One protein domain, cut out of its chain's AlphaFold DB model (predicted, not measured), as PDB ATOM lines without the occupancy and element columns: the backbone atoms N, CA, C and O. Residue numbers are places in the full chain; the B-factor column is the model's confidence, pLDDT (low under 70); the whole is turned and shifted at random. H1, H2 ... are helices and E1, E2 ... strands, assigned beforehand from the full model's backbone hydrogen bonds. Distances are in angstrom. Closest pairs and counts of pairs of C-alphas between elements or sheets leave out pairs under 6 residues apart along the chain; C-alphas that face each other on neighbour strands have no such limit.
ATOM      1  N   GLU A  24     -20.220 -26.817  24.225       92.69
ATOM      2  CA  GLU A  24     -21.112 -27.050  23.087       92.69
ATOM      3  C   GLU A  24     -22.024 -25.833  22.838       92.69
ATOM      4  O   GLU A  24     -22.665 -25.306  23.753       92.69
ATOM      5  N   VAL A  25     -22.121 -25.397  21.583       95.12
ATOM      6  CA  VAL A  25     -23.072 -24.388  21.106       95.12
ATOM      7  C   VAL A  25     -23.845 -24.967  19.928       95.12
ATOM      8  O   VAL A  25     -23.264 -25.350  18.918       95.12
ATOM      9  N   ARG A  26     -25.173 -25.009  20.037       95.31
ATOM     10  CA  ARG A  26     -26.050 -25.533  18.982       95.31
ATOM     11  C   ARG A  26     -26.652 -24.402  18.164       95.31
ATOM     12  O   ARG A  26     -27.091 -23.396  18.722       95.31
ATOM     13  N   VAL A  27     -26.682 -24.589  16.849       96.31
ATOM     14  CA  VAL A  27     -27.287 -23.663  15.890       96.31
ATOM     15  C   VAL A  27     -28.346 -24.401  15.095       96.31
ATOM     16  O   VAL A  27     -28.019 -25.238  14.252       96.31
ATOM     17  N   ASP A  28     -29.606 -24.069  15.353       94.62
ATOM     18  CA  ASP A  28     -30.727 -24.608  14.593       94.62
ATOM     19  C   ASP A  28     -30.672 -24.129  13.141       94.62
ATOM     20  O   ASP A  28     -30.466 -22.947  12.848       94.62
ATOM     21  N   LEU A  29     -30.850 -25.079  12.229       93.25
ATOM     22  CA  LEU A  29     -30.881 -24.854  10.795       93.25
ATOM     23  C   LEU A  29     -32.311 -25.004  10.267       93.25
ATOM     24  O   LEU A  29     -33.213 -25.486  10.950       93.25
ATOM     25  N   ASN A  30     -32.524 -24.557   9.032       90.31
ATOM     26  CA  ASN A  30     -33.795 -24.721   8.334       90.31
ATOM     27  C   ASN A  30     -33.731 -25.850   7.296       90.31
ATOM     28  O   ASN A  30     -32.683 -26.430   7.019       90.31
ATOM     29  N   ASP A  31     -34.875 -26.107   6.671       88.50
ATOM     30  CA  ASP A  31     -35.100 -27.113   5.630       88.50
ATOM     31  C   ASP A  31     -34.283 -26.909   4.340       88.50
ATOM     32  O   ASP A  31     -34.286 -27.776   3.469       88.50
ATOM     33  N   ARG A  32     -33.566 -25.786   4.207       90.56
ATOM     34  CA  ARG A  32     -32.706 -25.477   3.055       90.56
ATOM     35  C   ARG A  32     -31.237 -25.830   3.278       90.56
ATOM     36  O   ARG A  32     -30.419 -25.535   2.409       90.56
ATOM     37  N   CYS A  33     -30.897 -26.421   4.422       93.50
ATOM     38  CA  CYS A  33     -29.527 -26.792   4.747       93.50
ATOM     39  C   CYS A  33     -29.286 -28.281   4.498       93.50
ATOM     40  O   CYS A  33     -29.964 -29.128   5.080       93.50
ATOM     41  N   PHE A  34     -28.298 -28.599   3.665       93.62
ATOM     42  CA  PHE A  34     -27.997 -29.966   3.235       93.62
ATOM     43  C   PHE A  34     -26.504 -30.248   3.332       93.62
ATOM     44  O   PHE A  34     -25.693 -29.371   3.044       93.62
ATOM     45  N   LEU A  35     -26.157 -31.485   3.689       93.25
ATOM     46  CA  LEU A  35     -24.778 -31.965   3.696       93.25
ATOM     47  C   LEU A  35     -24.596 -33.077   2.659       93.25
ATOM     48  O   LEU A  35     -25.290 -34.097   2.707       93.25
ATOM     49  N   PHE A  36     -23.635 -32.899   1.758       92.56
ATOM     50  CA  PHE A  36     -23.162 -33.903   0.807       92.56
ATOM     51  C   PHE A  36     -21.795 -34.452   1.244       92.56
ATOM     52  O   PHE A  36     -21.056 -33.739   1.923       92.56
ATOM     53  N   PRO A  37     -21.476 -35.723   0.927       89.56
ATOM     54  CA  PRO A  37     -22.208 -36.638   0.037       89.56
ATOM     55  C   PRO A  37     -23.427 -37.326   0.672       89.56
ATOM     56  O   PRO A  37     -24.142 -38.054  -0.010       89.56
ATOM     57  N   ALA A  38     -23.703 -37.102   1.963       86.12
ATOM     58  CA  ALA A  38     -24.821 -37.747   2.655       86.12
ATOM     59  C   ALA A  38     -26.197 -37.456   2.018       86.12
ATOM     60  O   ALA A  38     -27.113 -38.262   2.181       86.12
ATOM     61  N   GLY A  39     -26.349 -36.326   1.317       88.19
ATOM     62  CA  GLY A  39     -27.575 -35.930   0.621       88.19
ATOM     63  C   GLY A  39     -28.753 -35.699   1.569       88.19
ATOM     64  O   GLY A  39     -29.907 -35.863   1.179       88.19
ATOM     65  N   LYS A  40     -28.472 -35.381   2.838       88.19
ATOM     66  CA  LYS A  40     -29.472 -35.279   3.908       88.19
ATOM     67  C   LYS A  40     -29.584 -33.850   4.417       88.19
ATOM     68  O   LYS A  40     -28.585 -33.146   4.551       88.19
ATOM     69  N   GLY A  41     -30.816 -33.466   4.745       91.00
ATOM     70  CA  GLY A  41     -31.106 -32.210   5.424       91.00
ATOM     71  C   GLY A  41     -30.591 -32.210   6.865       91.00
ATOM     72  O   GLY A  41     -30.670 -33.229   7.567       91.00
ATOM     73  N   LEU A  42     -30.079 -31.066   7.302       91.81
ATOM     74  CA  LEU A  42     -29.606 -30.856   8.668       91.81
ATOM     75  C   LEU A  42     -30.695 -30.220   9.532       91.81
ATOM     76  O   LEU A  42     -31.387 -29.307   9.098       91.81
ATOM     77  N   SER A  43     -30.829 -30.696  10.769       92.44
ATOM     78  CA  SER A  43     -31.654 -30.054  11.797       92.44
ATOM     79  C   SER A  43     -30.884 -28.942  12.496       92.44
ATOM     80  O   SER A  43     -31.413 -27.850  12.664       92.44
ATOM     81  N   HIS A  44     -29.649 -29.214  12.906       93.38
ATOM     82  CA  HIS A  44     -28.785 -28.236  13.550       93.38
ATOM     83  C   HIS A  44     -27.317 -28.583  13.308       93.38
ATOM     84  O   HIS A  44     -26.976 -29.713  12.945       93.38
ATOM     85  N   VAL A  45     -26.452 -27.596  13.515       94.56
ATOM     86  CA  VAL A  45     -25.007 -27.797  13.646       94.56
ATOM     87  C   VAL A  45     -24.649 -27.627  15.112       94.56
ATOM     88  O   VAL A  45     -25.061 -26.659  15.753       94.56
ATOM     89  N   SER A  46     -23.905 -28.588  15.647       95.06
ATOM     90  CA  SER A  46     -23.308 -28.491  16.972       95.06
ATOM     91  C   SER A  46     -21.851 -28.067  16.824       95.06
ATOM     92  O   SER A  46     -21.107 -28.653  16.039       95.06
ATOM     93  N   VAL A  47     -21.473 -27.014  17.536       96.19
ATOM     94  CA  VAL A  47     -20.111 -26.495  17.603       96.19
ATOM     95  C   VAL A  47     -19.571 -26.820  18.983       96.19
ATOM     96  O   VAL A  47     -20.023 -26.241  19.970       96.19
ATOM     97  N   THR A  48     -18.613 -27.734  19.055       95.50
ATOM     98  CA  THR A  48     -17.963 -28.115  20.309       95.50
ATOM     99  C   THR A  48     -16.565 -27.529  20.325       95.50
ATOM    100  O   THR A  48     -15.790 -27.800  19.420       95.50
ATOM    101  N   ALA A  49     -16.231 -26.731  21.332       94.31
ATOM    102  CA  ALA A  49     -14.884 -26.215  21.530       94.31
ATOM    103  C   ALA A  49     -14.277 -26.801  22.802       94.31
ATOM    104  O   ALA A  49     -14.923 -26.838  23.847       94.31
ATOM    105  N   ASP A  50     -13.023 -27.208  22.728       93.06
ATOM    106  CA  ASP A  50     -12.220 -27.670  23.848       93.06
ATOM    107  C   ASP A  50     -10.819 -27.056  23.760       93.06
ATOM    108  O   ASP A  50     -10.346 -26.696  22.678       93.06
ATOM    109  N   ARG A  51     -10.169 -26.865  24.911       86.19
ATOM    110  CA  ARG A  51      -8.886 -26.153  24.957       86.19
ATOM    111  C   ARG A  51      -7.772 -26.965  24.305       86.19
ATOM    112  O   ARG A  51      -6.897 -26.368  23.682       86.19
ATOM    113  N   ASP A  52      -7.833 -28.285  24.434       86.50
ATOM    114  CA  ASP A  52      -6.779 -29.184  23.987       86.50
ATOM    115  C   ASP A  52      -7.083 -29.747  22.594       86.50
ATOM    116  O   ASP A  52      -6.168 -29.904  21.785       86.50
ATOM    117  N   SER A  53      -8.359 -30.018  22.279       86.12
ATOM    118  CA  SER A  53      -8.750 -30.592  20.980       86.12
ATOM    119  C   SER A  53      -9.224 -29.581  19.928       86.12
ATOM    120  O   SER A  53      -9.502 -29.981  18.799       86.12
ATOM    121  N   GLY A  54      -9.328 -28.291  20.259       93.00
ATOM    122  CA  GLY A  54      -9.774 -27.251  19.327       93.00
ATOM    123  C   GLY A  54     -11.296 -27.185  19.165       93.00
ATOM    124  O   GLY A  54     -12.043 -27.429  20.108       93.00
ATOM    125  N   VAL A  55     -11.768 -26.802  17.979       95.12
ATOM    126  CA  VAL A  55     -13.192 -26.648  17.643       95.12
ATOM    127  C   VAL A  55     -13.625 -27.710  16.653       95.12
ATOM    128  O   VAL A  55     -13.003 -27.893  15.616       95.12
ATOM    129  N   GLU A  56     -14.756 -28.344  16.913       95.56
ATOM    130  CA  GLU A  56     -15.354 -29.338  16.040       95.56
ATOM    131  C   GLU A  56     -16.769 -28.920  15.628       95.56
ATOM    132  O   GLU A  56     -17.591 -28.530  16.464       95.56
ATOM    133  N   LEU A  57     -17.063 -29.010  14.333       95.19
ATOM    134  CA  LEU A  57     -18.390 -28.802  13.764       95.19
ATOM    135  C   LEU A  57     -19.014 -30.157  13.462       95.19
ATOM    136  O   LEU A  57     -18.544 -30.885  12.589       95.19
ATOM    137  N   ARG A  58     -20.131 -30.467  14.119       93.56
ATOM    138  CA  ARG A  58     -20.917 -31.680  13.876       93.56
ATOM    139  C   ARG A  58     -22.247 -31.351  13.220       93.56
ATOM    140  O   ARG A  58     -23.006 -30.504  13.689       93.56
ATOM    141  N   ALA A  59     -22.561 -32.087  12.166       92.00
ATOM    142  CA  ALA A  59     -23.884 -32.149  11.580       92.00
ATOM    143  C   ALA A  59     -24.817 -32.967  12.472       92.00
ATOM    144  O   ALA A  59     -24.464 -34.054  12.930       92.00
ATOM    145  N   VAL A  60     -26.046 -32.491  12.652       90.06
ATOM    146  CA  VAL A  60     -27.126 -33.302  13.211       90.06
ATOM    147  C   VAL A  60     -28.262 -33.357  12.203       90.06
ATOM    148  O   VAL A  60     -28.861 -32.342  11.849       90.06
ATOM    149  N   PHE A  61     -28.535 -34.556  11.697       87.44
ATOM    150  CA  PHE A  61     -29.525 -34.780  10.648       87.44
ATOM    151  C   PHE A  61     -30.946 -34.772  11.216       87.44
ATOM    152  O   PHE A  61     -31.193 -35.300  12.299       87.44
ATOM    153  N   ALA A  62     -31.902 -34.231  10.457       76.94
ATOM    154  CA  ALA A  62     -33.305 -34.145  10.882       76.94
ATOM    155  C   ALA A  62     -33.962 -35.515  11.137       76.94
ATOM    156  O   ALA A  62     -34.901 -35.630  11.921       76.94
ATOM    157  N   PHE A  63     -33.441 -36.566  10.501       71.88
ATOM    158  CA  PHE A  63     -33.863 -37.941  10.724       71.88
ATOM    159  C   PHE A  63     -32.669 -38.745  11.230       71.88
ATOM    160  O   PHE A  63     -31.636 -38.822  10.562       71.88
ATOM    161  N   ASN A  64     -32.835 -39.340  12.413       56.34
ATOM    162  CA  ASN A  64     -31.832 -40.073  13.194       56.34
ATOM    163  C   ASN A  64     -31.394 -41.388  12.498       56.34
ATOM    164  O   ASN A  64     -31.675 -42.492  12.957       56.34
ATOM    165  N   GLN A  65     -30.771 -41.281  11.321       54.06
ATOM    166  CA  GLN A  65     -30.368 -42.403  10.464       54.06
ATOM    167  C   GLN A  65     -28.916 -42.302   9.962       54.06
ATOM    168  O   GLN A  65     -28.564 -42.969   8.984       54.06
ATOM    169  N   SER A  66     -28.050 -41.458  10.528       54.31
ATOM    170  CA  SER A  66     -26.625 -41.517  10.165       54.31
ATOM    171  C   SER A  66     -25.931 -42.604  10.985       54.31
ATOM    172  O   SER A  66     -25.756 -42.475  12.190       54.31
ATOM    173  N   ARG A  67     -25.530 -43.691  10.317       58.56
ATOM    174  CA  ARG A  67     -24.586 -44.694  10.850       58.56
ATOM    175  C   ARG A  67     -23.118 -44.254  10.703       58.56
ATOM    176  O   ARG A  67     -22.220 -45.051  10.945       58.56
ATOM    177  N   THR A  68     -22.898 -43.023  10.256       60.94
ATOM    178  CA  THR A  68     -21.599 -42.462   9.879       60.94
ATOM    179  C   THR A  68     -21.252 -41.334  10.837       60.94
ATOM    180  O   THR A  68     -22.163 -40.683  11.355       60.94
ATOM    181  N   ASP A  69     -19.951 -41.122  11.043       71.56
ATOM    182  CA  ASP A  69     -19.425 -39.950  11.734       71.56
ATOM    183  C   ASP A  69     -20.082 -38.682  11.178       71.56
ATOM    184  O   ASP A  69     -20.209 -38.504   9.964       71.56
ATOM    185  N   SER A  70     -20.598 -37.864  12.089       83.69
ATOM    186  CA  SER A  70     -21.336 -36.652  11.764       83.69
ATOM    187  C   SER A  70     -20.462 -35.405  11.860       83.69
ATOM    188  O   SER A  70     -20.962 -34.294  11.688       83.69
ATOM    189  N   THR A  71     -19.171 -35.583  12.124       90.06
ATOM    190  CA  THR A  71     -18.168 -34.526  12.068       90.06
ATOM    191  C   THR A  71     -18.100 -33.971  10.647       90.06
ATOM    192  O   THR A  71     -17.787 -34.687   9.700       90.06
ATOM    193  N   ILE A  72     -18.453 -32.694  10.497       91.44
ATOM    194  CA  ILE A  72     -18.280 -31.944   9.251       91.44
ATOM    195  C   ILE A  72     -16.807 -31.595   9.130       91.44
ATOM    196  O   ILE A  72     -16.187 -31.875   8.110       91.44
ATOM    197  N   ASP A  73     -16.264 -30.967  10.176       93.38
ATOM    198  CA  ASP A  73     -14.881 -30.531  10.172       93.38
ATOM    199  C   ASP A  73     -14.349 -30.181  11.574       93.38
ATOM    200  O   ASP A  73     -15.132 -29.905  12.485       93.38
ATOM    201  N   ALA A  74     -13.024 -30.163  11.736       93.44
ATOM    202  CA  ALA A  74     -12.332 -29.835  12.982       93.44
ATOM    203  C   ALA A  74     -11.196 -28.824  12.761       93.44
ATOM    204  O   ALA A  74     -10.428 -28.930  11.807       93.44
ATOM    205  N   PHE A  75     -11.069 -27.854  13.656       94.44
ATOM    206  CA  PHE A  75     -10.201 -26.687  13.521       94.44
ATOM    207  C   PHE A  75      -9.433 -26.442  14.815       94.44
ATOM    208  O   PHE A  75      -9.932 -26.706  15.909       94.44
ATOM    209  N   THR A  76      -8.253 -25.844  14.725       94.69
ATOM    210  CA  THR A  76      -7.628 -25.209  15.890       94.69
ATOM    211  C   THR A  76      -8.435 -23.978  16.329       94.69
ATOM    212  O   THR A  76      -9.294 -23.475  15.600       94.69
ATOM    213  N   LEU A  77      -8.178 -23.462  17.535       93.31
ATOM    214  CA  LEU A  77      -8.882 -22.272  18.035       93.31
ATOM    215  C   LEU A  77      -8.631 -21.028  17.164       93.31
ATOM    216  O   LEU A  77      -9.539 -20.217  16.988       93.31
ATOM    217  N   ASP A  78      -7.426 -20.884  16.610       93.25
ATOM    218  CA  ASP A  78      -7.068 -19.744  15.759       93.25
ATOM    219  C   ASP A  78      -7.690 -19.873  14.368       93.25
ATOM    220  O   ASP A  78      -8.351 -18.948  13.896       93.25
ATOM    221  N   GLU A  79      -7.621 -21.064  13.777       95.25
ATOM    222  CA  GLU A  79      -8.329 -21.384  12.535       95.25
ATOM    223  C   GLU A  79      -9.837 -21.161  12.644       95.25
ATOM    224  O   GLU A  79     -10.463 -20.661  11.713       95.25
ATOM    225  N   ALA A  80     -10.437 -21.509  13.783       95.31
ATOM    226  CA  ALA A  80     -11.856 -21.298  14.020       95.31
ATOM    227  C   ALA A  80     -12.220 -19.802  14.033       95.31
ATOM    228  O   ALA A  80     -13.262 -19.414  13.496       95.31
ATOM    229  N   ARG A  81     -11.359 -18.943  14.600       95.00
ATOM    230  CA  ARG A  81     -11.534 -17.478  14.569       95.00
ATOM    231  C   ARG A  81     -11.411 -16.939  13.147       95.00
ATOM    232  O   ARG A  81     -12.267 -16.156  12.726       95.00
ATOM    233  N   ASP A  82     -10.402 -17.388  12.408       95.12
ATOM    234  CA  ASP A  82     -10.175 -16.979  11.021       95.12
ATOM    235  C   ASP A  82     -11.318 -17.432  10.108       95.12
ATOM    236  O   ASP A  82     -11.857 -16.633   9.341       95.12
ATOM    237  N   LEU A  83     -11.785 -18.674  10.261       96.06
ATOM    238  CA  LEU A  83     -12.942 -19.199   9.546       96.06
ATOM    239  C   LEU A  83     -14.203 -18.384   9.848       96.06
ATOM    240  O   LEU A  83     -14.902 -17.974   8.918       96.06
ATOM    241  N   ALA A  84     -14.495 -18.116  11.123       96.38
ATOM    242  CA  ALA A  84     -15.667 -17.335  11.508       96.38
ATOM    243  C   ALA A  84     -15.615 -15.910  10.936       96.38
ATOM    244  O   ALA A  84     -16.624 -15.397  10.441       96.38
ATOM    245  N   ARG A  85     -14.435 -15.282  10.934       96.19
ATOM    246  CA  ARG A  85     -14.221 -13.987  10.287       96.19
ATOM    247  C   ARG A  85     -14.464 -14.067   8.780       96.19
ATOM    248  O   ARG A  85     -15.234 -13.263   8.255       96.19
ATOM    249  N   SER A  86     -13.868 -15.036   8.089       96.62
ATOM    250  CA  SER A  86     -14.052 -15.230   6.648       96.62
ATOM    251  C   SER A  86     -15.505 -15.521   6.273       96.62
ATOM    252  O   SER A  86     -15.970 -15.013   5.255       96.62
ATOM    253  N   MET A  87     -16.253 -16.258   7.100       96.81
ATOM    254  CA  MET A  87     -17.700 -16.449   6.931       96.81
ATOM    255  C   MET A  87     -18.444 -15.118   6.954       96.81
ATOM    256  O   MET A  87     -19.209 -14.819   6.038       96.81
ATOM    257  N   VAL A  88     -18.194 -14.292   7.970       96.75
ATOM    258  CA  VAL A  88     -18.818 -12.971   8.088       96.75
ATOM    259  C   VAL A  88     -18.453 -12.099   6.884       96.75
ATOM    260  O   VAL A  88     -19.337 -11.546   6.227       96.75
ATOM    261  N   GLU A  89     -17.173 -12.021   6.526       96.38
ATOM    262  CA  GLU A  89     -16.713 -11.228   5.386       96.38
ATOM    263  C   GLU A  89     -17.282 -11.714   4.044       96.38
ATOM    264  O   GLU A  89     -17.643 -10.892   3.201       96.38
ATOM    265  N   ALA A  90     -17.376 -13.030   3.825       96.25
ATOM    266  CA  ALA A  90     -17.968 -13.616   2.621       96.25
ATOM    267  C   ALA A  90     -19.425 -13.176   2.439       96.25
ATOM    268  O   ALA A  90     -19.840 -12.858   1.324       96.25
ATOM    269  N   ILE A  91     -20.177 -13.089   3.541       95.12
ATOM    270  CA  ILE A  91     -21.587 -12.685   3.549       95.12
ATOM    271  C   ILE A  91     -21.725 -11.198   3.265       95.12
ATOM    272  O   ILE A  91     -22.462 -10.821   2.355       95.12
ATOM    273  N   TYR A  92     -20.989 -10.355   3.991       94.69
ATOM    274  CA  TYR A  92     -21.054  -8.903   3.805       94.69
ATOM    275  C   TYR A  92     -20.635  -8.464   2.404       94.69
ATOM    276  O   TYR A  92     -21.133  -7.461   1.899       94.69
ATOM    277  N   GLN A  93     -19.728  -9.206   1.774       95.50
ATOM    278  CA  GLN A  93     -19.231  -8.885   0.439       95.50
ATOM    279  C   GLN A  93     -19.913  -9.686  -0.673       95.50
ATOM    280  O   GLN A  93     -19.584  -9.474  -1.837       95.50
ATOM    281  N   ALA A  94     -20.826 -10.605  -0.331       94.44
ATOM    282  CA  ALA A  94     -21.462 -11.538  -1.262       94.44
ATOM    283  C   ALA A  94     -20.452 -12.187  -2.232       94.44
ATOM    284  O   ALA A  94     -20.659 -12.219  -3.447       94.44
ATOM    285  N   ARG A  95     -19.316 -12.655  -1.693       95.81
ATOM    286  CA  ARG A  95     -18.190 -13.164  -2.487       95.81
ATOM    287  C   ARG A  95     -17.724 -14.527  -2.009       95.81
ATOM    288  O   ARG A  95     -17.731 -14.808  -0.812       95.81
ATOM    289  N   THR A  96     -17.244 -15.330  -2.953       96.56
ATOM    290  CA  THR A  96     -16.545 -16.573  -2.634       96.56
ATOM    291  C   THR A  96     -15.242 -16.268  -1.902       96.56
ATOM    292  O   THR A  96     -14.497 -15.375  -2.310       96.56
ATOM    293  N   GLN A  97     -14.964 -17.012  -0.836       95.69
ATOM    294  CA  GLN A  97     -13.704 -16.937  -0.102       95.69
ATOM    295  C   GLN A  97     -13.048 -18.308   0.003       95.69
ATOM    296  O   GLN A  97     -13.718 -19.337  -0.011       95.69
ATOM    297  N   THR A  98     -11.728 -18.316   0.129       94.88
ATOM    298  CA  THR A  98     -10.959 -19.513   0.464       94.88
ATOM    299  C   THR A  98     -10.230 -19.244   1.764       94.88
ATOM    300  O   THR A  98      -9.518 -18.248   1.876       94.88
ATOM    301  N   VAL A  99     -10.438 -20.125   2.733       94.62
ATOM    302  CA  VAL A  99      -9.777 -20.103   4.033       94.62
ATOM    303  C   VAL A  99      -8.678 -21.153   3.997       94.62
ATOM    304  O   VAL A  99      -8.922 -22.309   3.643       94.62
ATOM    305  N   PHE A 100      -7.460 -20.728   4.312       92.31
ATOM    306  CA  PHE A 100      -6.313 -21.616   4.420       92.31
ATOM    307  C   PHE A 100      -6.162 -22.022   5.879       92.31
ATOM    308  O   PHE A 100      -6.079 -21.172   6.757       92.31
ATOM    309  N   LEU A 101      -6.168 -23.327   6.096       90.00
ATOM    310  CA  LEU A 101      -5.978 -23.989   7.375       90.00
ATOM    311  C   LEU A 101      -4.628 -24.719   7.311       90.00
ATOM    312  O   LEU A 101      -4.062 -24.888   6.223       90.00
ATOM    313  N   ASP A 102      -4.097 -25.162   8.441       86.94
ATOM    314  CA  ASP A 102      -2.826 -25.873   8.461       86.94
ATOM    315  C   ASP A 102      -2.950 -27.198   7.694       86.94
ATOM    316  O   ASP A 102      -3.740 -28.087   8.017       86.94
ATOM    317  N   GLY A 103      -2.215 -27.292   6.587       84.88
ATOM    318  CA  GLY A 103      -2.228 -28.448   5.694       84.88
ATOM    319  C   GLY A 103      -3.484 -28.632   4.833       84.88
ATOM    320  O   GLY A 103      -3.524 -29.596   4.072       84.88
ATOM    321  N   ARG A 104      -4.491 -27.745   4.887       91.88
ATOM    322  CA  ARG A 104      -5.722 -27.901   4.089       91.88
ATOM    323  C   ARG A 104      -6.416 -26.585   3.746       91.88
ATOM    324  O   ARG A 104      -6.120 -25.528   4.286       91.88
ATOM    325  N   ARG A 105      -7.356 -26.637   2.804       92.19
ATOM    326  CA  ARG A 105      -8.138 -25.467   2.379       92.19
ATOM    327  C   ARG A 105      -9.622 -25.754   2.479       92.19
ATOM    328  O   ARG A 105     -10.050 -26.866   2.181       92.19
ATOM    329  N   LEU A 106     -10.378 -24.723   2.812       94.69
ATOM    330  CA  LEU A 106     -11.830 -24.733   2.834       94.69
ATOM    331  C   LEU A 106     -12.329 -23.586   1.958       94.69
ATOM    332  O   LEU A 106     -11.781 -22.482   1.995       94.69
ATOM    333  N   ALA A 107     -13.350 -23.833   1.143       96.69
ATOM    334  CA  ALA A 107     -13.957 -22.797   0.313       96.69
ATOM    335  C   ALA A 107     -15.352 -22.432   0.827       96.69
ATOM    336  O   ALA A 107     -16.162 -23.297   1.132       96.69
ATOM    337  N   LEU A 108     -15.636 -21.136   0.890       97.31
ATOM    338  CA  LEU A 108     -16.953 -20.566   1.140       97.31
ATOM    339  C   LEU A 108     -17.467 -20.021  -0.188       97.31
ATOM    340  O   LEU A 108     -17.181 -18.880  -0.543       97.31
ATOM    341  N   VAL A 109     -18.165 -20.846  -0.959       97.19
ATOM    342  CA  VAL A 109     -18.641 -20.497  -2.300       97.19
ATOM    343  C   VAL A 109     -19.950 -19.727  -2.198       97.19
ATOM    344  O   VAL A 109     -20.928 -20.219  -1.639       97.19
ATOM    345  N   CYS A 110     -19.977 -18.507  -2.735       96.25
ATOM    346  CA  CYS A 110     -21.180 -17.685  -2.762       96.25
ATOM    347  C   CYS A 110     -22.088 -18.106  -3.925       96.25
ATOM    348  O   CYS A 110     -21.663 -18.136  -5.080       96.25
ATOM    349  N   HIS A 111     -23.356 -18.369  -3.626       92.62
ATOM    350  CA  HIS A 111     -24.400 -18.677  -4.600       92.62
ATOM    351  C   HIS A 111     -25.582 -17.714  -4.449       92.62
ATOM    352  O   HIS A 111     -25.721 -17.009  -3.453       92.62
ATOM    353  N   SER A 112     -26.491 -17.704  -5.428       87.38
ATOM    354  CA  SER A 112     -27.658 -16.809  -5.416       87.38
ATOM    355  C   SER A 112     -28.589 -17.019  -4.215       87.38
ATOM    356  O   SER A 112     -29.267 -16.086  -3.798       87.38
ATOM    357  N   ASN A 113     -28.630 -18.236  -3.661       86.06
ATOM    358  CA  ASN A 113     -29.557 -18.627  -2.593       86.06
ATOM    359  C   ASN A 113     -28.877 -18.840  -1.228       86.06
ATOM    360  O   ASN A 113     -29.538 -19.268  -0.280       86.06
ATOM    361  N   GLY A 114     -27.574 -18.573  -1.114       93.38
ATOM    362  CA  GLY A 114     -26.806 -18.843   0.098       93.38
ATOM    363  C   GLY A 114     -25.339 -19.119  -0.196       93.38
ATOM    364  O   GLY A 114     -24.775 -18.588  -1.149       93.38
ATOM    365  N   PHE A 115     -24.734 -19.961   0.627       96.88
ATOM    366  CA  PHE A 115     -23.333 -20.335   0.539       96.88
ATOM    367  C   PHE A 115     -23.182 -21.851   0.549       96.88
ATOM    368  O   PHE A 115     -24.016 -22.572   1.104       96.88
ATOM    369  N   VAL A 116     -22.100 -22.317  -0.061       96.88
ATOM    370  CA  VAL A 116     -21.654 -23.703   0.035       96.88
ATOM    371  C   VAL A 116     -20.286 -23.703   0.689       96.88
ATOM    372  O   VAL A 116     -19.349 -23.094   0.178       96.88
ATOM    373  N   MET A 117     -20.180 -24.359   1.839       96.38
ATOM    374  CA  MET A 117     -18.900 -24.620   2.477       96.38
ATOM    375  C   MET A 117     -18.363 -25.948   1.950       96.38
ATOM    376  O   MET A 117     -18.967 -26.991   2.195       96.38
ATOM    377  N   VAL A 118     -17.255 -25.892   1.221       96.44
ATOM    378  CA  VAL A 118     -16.606 -27.050   0.603       96.44
ATOM    379  C   VAL A 118     -15.354 -27.387   1.399       96.44
ATOM    380  O   VAL A 118     -14.478 -26.531   1.576       96.44
ATOM    381  N   GLY A 119     -15.309 -28.615   1.907       93.06
ATOM    382  CA  GLY A 119     -14.175 -29.149   2.650       93.06
ATOM    383  C   GLY A 119     -12.945 -29.393   1.779       93.06
ATOM    384  O   GLY A 119     -12.978 -29.269   0.554       93.06
ATOM    385  N   HIS A 120     -11.844 -29.770   2.422       90.62
ATOM    386  CA  HIS A 120     -10.629 -30.164   1.715       90.62
ATOM    387  C   HIS A 120     -10.882 -31.373   0.807       90.62
ATOM    388  O   HIS A 120     -11.616 -32.281   1.191       90.62
ATOM    389  N   ASP A 121     -10.283 -31.366  -0.388       87.81
ATOM    390  CA  ASP A 121     -10.432 -32.409  -1.413       87.81
ATOM    391  C   ASP A 121     -11.889 -32.825  -1.688       87.81
ATOM    392  O   ASP A 121     -12.175 -33.991  -1.955       87.81
ATOM    393  N   ASP A 122     -12.817 -31.865  -1.593       84.38
ATOM    394  CA  ASP A 122     -14.257 -32.058  -1.795       84.38
ATOM    395  C   ASP A 122     -14.856 -33.154  -0.886       84.38
ATOM    396  O   ASP A 122     -15.860 -33.789  -1.214       84.38
ATOM    397  N   ALA A 123     -14.253 -33.372   0.294       88.44
ATOM    398  CA  ALA A 123     -14.685 -34.388   1.254       88.44
ATOM    399  C   ALA A 123     -16.125 -34.168   1.756       88.44
ATOM    400  O   ALA A 123     -16.819 -35.128   2.105       88.44
ATOM    401  N   TYR A 124     -16.575 -32.912   1.788       93.00
ATOM    402  CA  TYR A 124     -17.954 -32.549   2.081       93.00
ATOM    403  C   TYR A 124     -18.363 -31.258   1.369       93.00
ATOM    404  O   TYR A 124     -17.535 -30.385   1.099       93.00
ATOM    405  N   GLU A 125     -19.671 -31.098   1.174       95.38
ATOM    406  CA  GLU A 125     -20.286 -29.834   0.769       95.38
ATOM    407  C   GLU A 125     -21.480 -29.535   1.680       95.38
ATOM    408  O   GLU A 125     -22.459 -30.288   1.724       95.38
ATOM    409  N   LEU A 126     -21.405 -28.431   2.421       95.50
ATOM    410  CA  LEU A 126     -22.477 -27.949   3.284       95.50
ATOM    411  C   LEU A 126     -23.168 -26.754   2.631       95.50
ATOM    412  O   LEU A 126     -22.617 -25.657   2.571       95.50
ATOM    413  N   PHE A 127     -24.408 -26.957   2.203       96.19
ATOM    414  CA  PHE A 127     -25.284 -25.897   1.719       96.19
ATOM    415  C   PHE A 127     -25.936 -25.208   2.912       96.19
ATOM    416  O   PHE A 127     -26.594 -25.859   3.725       96.19
ATOM    417  N   ILE A 128     -25.774 -23.889   3.010       96.00
ATOM    418  CA  ILE A 128     -26.282 -23.093   4.125       96.00
ATOM    419  C   ILE A 128     -26.747 -21.715   3.647       96.00
ATOM    420  O   ILE A 128     -26.123 -21.065   2.811       96.00
ATOM    421  N   SER A 129     -27.873 -21.236   4.173       94.38
ATOM    422  CA  SER A 129     -28.330 -19.873   3.866       94.38
ATOM    423  C   SER A 129     -27.414 -18.820   4.503       94.38
ATOM    424  O   SER A 129     -26.845 -19.058   5.568       94.38
ATOM    425  N   GLY A 130     -27.312 -17.628   3.904       93.19
ATOM    426  CA  GLY A 130     -26.429 -16.565   4.408       93.19
ATOM    427  C   GLY A 130     -26.685 -16.197   5.874       93.19
ATOM    428  O   GLY A 130     -25.747 -16.128   6.661       93.19
ATOM    429  N   GLN A 131     -27.950 -16.059   6.286       93.50
ATOM    430  CA  GLN A 131     -28.282 -15.763   7.686       93.50
ATOM    431  C   GLN A 131     -27.819 -16.870   8.643       93.50
ATOM    432  O   GLN A 131     -27.307 -16.585   9.723       93.50
ATOM    433  N   LEU A 132     -27.983 -18.135   8.252       95.31
ATOM    434  CA  LEU A 132     -27.546 -19.258   9.078       95.31
ATOM    435  C   LEU A 132     -26.020 -19.363   9.120       95.31
ATOM    436  O   LEU A 132     -25.480 -19.703  10.166       95.31
ATOM    437  N   MET A 133     -25.316 -18.983   8.049       95.44
ATOM    438  CA  MET A 133     -23.853 -18.914   8.062       95.44
ATOM    439  C   MET A 133     -23.336 -17.850   9.044       95.44
ATOM    440  O   MET A 133     -22.377 -18.120   9.762       95.44
ATOM    441  N   ILE A 134     -24.010 -16.694   9.171       96.00
ATOM    442  CA  ILE A 134     -23.708 -15.718  10.243       96.00
ATOM    443  C   ILE A 134     -23.892 -16.364  11.620       96.00
ATOM    444  O   ILE A 134     -23.034 -16.222  12.488       96.00
ATOM    445  N   ASN A 135     -25.002 -17.073  11.831       96.56
ATOM    446  CA  ASN A 135     -25.297 -17.686  13.126       96.56
ATOM    447  C   ASN A 135     -24.261 -18.762  13.493       96.56
ATOM    448  O   ASN A 135     -23.846 -18.834  14.649       96.56
ATOM    449  N   VAL A 136     -23.804 -19.553  12.517       96.69
ATOM    450  CA  VAL A 136     -22.713 -20.524  12.697       96.69
ATOM    451  C   VAL A 136     -21.406 -19.813  13.044       96.69
ATOM    452  O   VAL A 136     -20.775 -20.178  14.031       96.69
ATOM    453  N   ALA A 137     -21.034 -18.751  12.322       96.88
ATOM    454  CA  ALA A 137     -19.838 -17.969  12.637       96.88
ATOM    455  C   ALA A 137     -19.875 -17.402  14.068       96.88
ATOM    456  O   ALA A 137     -18.901 -17.492  14.813       96.88
ATOM    457  N   GLN A 138     -21.025 -16.876  14.500       96.31
ATOM    458  CA  GLN A 138     -21.210 -16.402  15.874       96.31
ATOM    459  C   GLN A 138     -21.114 -17.531  16.901       96.31
ATOM    460  O   GLN A 138     -20.560 -17.323  17.979       96.31
ATOM    461  N   ALA A 139     -21.656 -18.711  16.601       96.12
ATOM    462  CA  ALA A 139     -21.557 -19.866  17.485       96.12
ATOM    463  C   ALA A 139     -20.110 -20.337  17.648       96.12
ATOM    464  O   ALA A 139     -19.703 -20.599  18.778       96.12
ATOM    465  N   ILE A 140     -19.328 -20.350  16.564       95.94
ATOM    466  CA  ILE A 140     -17.886 -20.624  16.600       95.94
ATOM    467  C   ILE A 140     -17.181 -19.636  17.526       95.94
ATOM    468  O   ILE A 140     -16.529 -20.055  18.479       95.94
ATOM    469  N   LEU A 141     -17.375 -18.331  17.318       95.00
ATOM    470  CA  LEU A 141     -16.737 -17.309  18.152       95.00
ATOM    471  C   LEU A 141     -17.132 -17.436  19.627       95.00
ATOM    472  O   LEU A 141     -16.274 -17.343  20.496       95.00
ATOM    473  N   ARG A 142     -18.410 -17.706  19.922       93.88
ATOM    474  CA  ARG A 142     -18.887 -17.924  21.298       93.88
ATOM    475  C   ARG A 142     -18.294 -19.177  21.934       93.88
ATOM    476  O   ARG A 142     -18.012 -19.162  23.127       93.88
ATOM    477  N   ALA A 143     -18.156 -20.266  21.180       93.25
ATOM    478  CA  ALA A 143     -17.564 -21.500  21.682       93.25
ATOM    479  C   ALA A 143     -16.072 -21.295  21.988       93.25
ATOM    480  O   ALA A 143     -15.620 -21.640  23.078       93.25
ATOM    481  N   VAL A 144     -15.340 -20.643  21.077       93.31
ATOM    482  CA  VAL A 144     -13.922 -20.298  21.262       93.31
ATOM    483  C   VAL A 144     -13.721 -19.364  22.455       93.31
ATOM    484  O   VAL A 144     -12.866 -19.635  23.292       93.31
ATOM    485  N   ASP A 145     -14.519 -18.301  22.573       91.56
ATOM    486  CA  ASP A 145     -14.396 -17.313  23.653       91.56
ATOM    487  C   ASP A 145     -14.622 -17.926  25.044       91.56
ATOM    488  O   ASP A 145     -13.937 -17.591  26.004       91.56
ATOM    489  N   LYS A 146     -15.512 -18.916  25.165       89.81
ATOM    490  CA  LYS A 146     -15.710 -19.629  26.438       89.81
ATOM    491  C   LYS A 146     -14.495 -20.454  26.876       89.81
ATOM    492  O   LYS A 146     -14.304 -20.661  28.071       89.81
ATOM    493  N   VAL A 147     -13.709 -20.964  25.929       90.12
ATOM    494  CA  VAL A 147     -12.586 -21.885  26.184       90.12
ATOM    495  C   VAL A 147     -11.251 -21.139  26.282       90.12
ATOM    496  O   VAL A 147     -10.391 -21.449  27.117       90.12
ATOM    497  N   ALA A 148     -11.085 -20.132  25.432       85.44
ATOM    498  CA  ALA A 148      -9.931 -19.254  25.347       85.44
ATOM    499  C   ALA A 148     -10.420 -17.796  25.324       85.44
ATOM    500  O   ALA A 148     -10.413 -17.175  24.254       85.44
TER     501      ALA A 148
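This is residues 24 to 148 of the 153 residues of an uncharacterized protein of Roseospira goensis (UniProt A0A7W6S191). One strongly twisted sheet folds over into two wings, E1, E3, E4 and E5 in one and E6 to E9 in the other, with short E2 joining them through E3 and E9. Two long helices, H1 and H2, lie side by side on the same face of the sheet, running opposite ways, and pack on strands of both wings. The printed part has 125 residues with two named helices and nine named strands, in the order E1 E2 E3 E4 E5 H1 E6 E7 E8 E9 H2. The sheet is branched at E3 with its neighbours antiparallel, and the class is mixed, helices and strands. The whole is compact, with a radius of gyration of the C-alphas of 13.3 A and spans of 33 by 32 by 26 A.

Start at E1, residues 24 to 28, an edge strand antiparallel to E3, residues 40 to 50; look for N 25 and O 47, 2.8 A apart. E3 bends by 69 degrees at residue 43; E1 and E2, residues 34 to 36, lie on one side of it, and E4, residues 54 to 61, on the other side. E2, E3, E4 and E5, residues 71 to 75, form a meander, each strand the antiparallel neighbour of the one before; N 35 and O 40 are 3.1 A apart, N 46 and O 58 2.9 A, and N 57 and O 73 2.8 A. A second meander is E6, residues 97 to 101, E7, residues 104 to 111, E8, residues 114 to 118, and E9, residues 125 to 128; find N 99 and O 106 at 2.8 A, N 109 and O 116 at 2.8 A, and N 117 and O 126 at 2.9 A. E2 and E9 are antiparallel neighbours, with N 36 and O 125 at 2.9 A. H1, residues 77 to 92, and H2, residues 130 to 147, touch at Ala 84 and Ala 137, their closest C-alphas, 4.4 A apart, at a shallow tilt of 24 degrees, opposite ways. H1 is on the sheet at a height of 7.5 A. H2 is on the same face; its closest C-alpha pair with E3 is Ala 49 and Ala 143, 5.4 A apart. In both helices every O i to N i+4 pair is within hydrogen-bond range.

Find C-alpha 24 at (-21.112, -27.050, 23.087), where E1 begins. E3 is 27.4 A long, E4 22.8 A and E7 22.6 A. H1 runs 23.0 A from C-alpha 77 at (-8.882, -22.272, 18.035). H2 runs 26.3 A and ends at C-alpha 147, (-12.586, -21.885, 26.184).

The C-alphas farthest apart, those of Asp 52 and Ser 112, are 38.1 A apart. The printed part has no cut and no long link. Mean pLDDT of the printed part is 91.3; residues 64 to 68, in the short link from E4 to E5, are under 70.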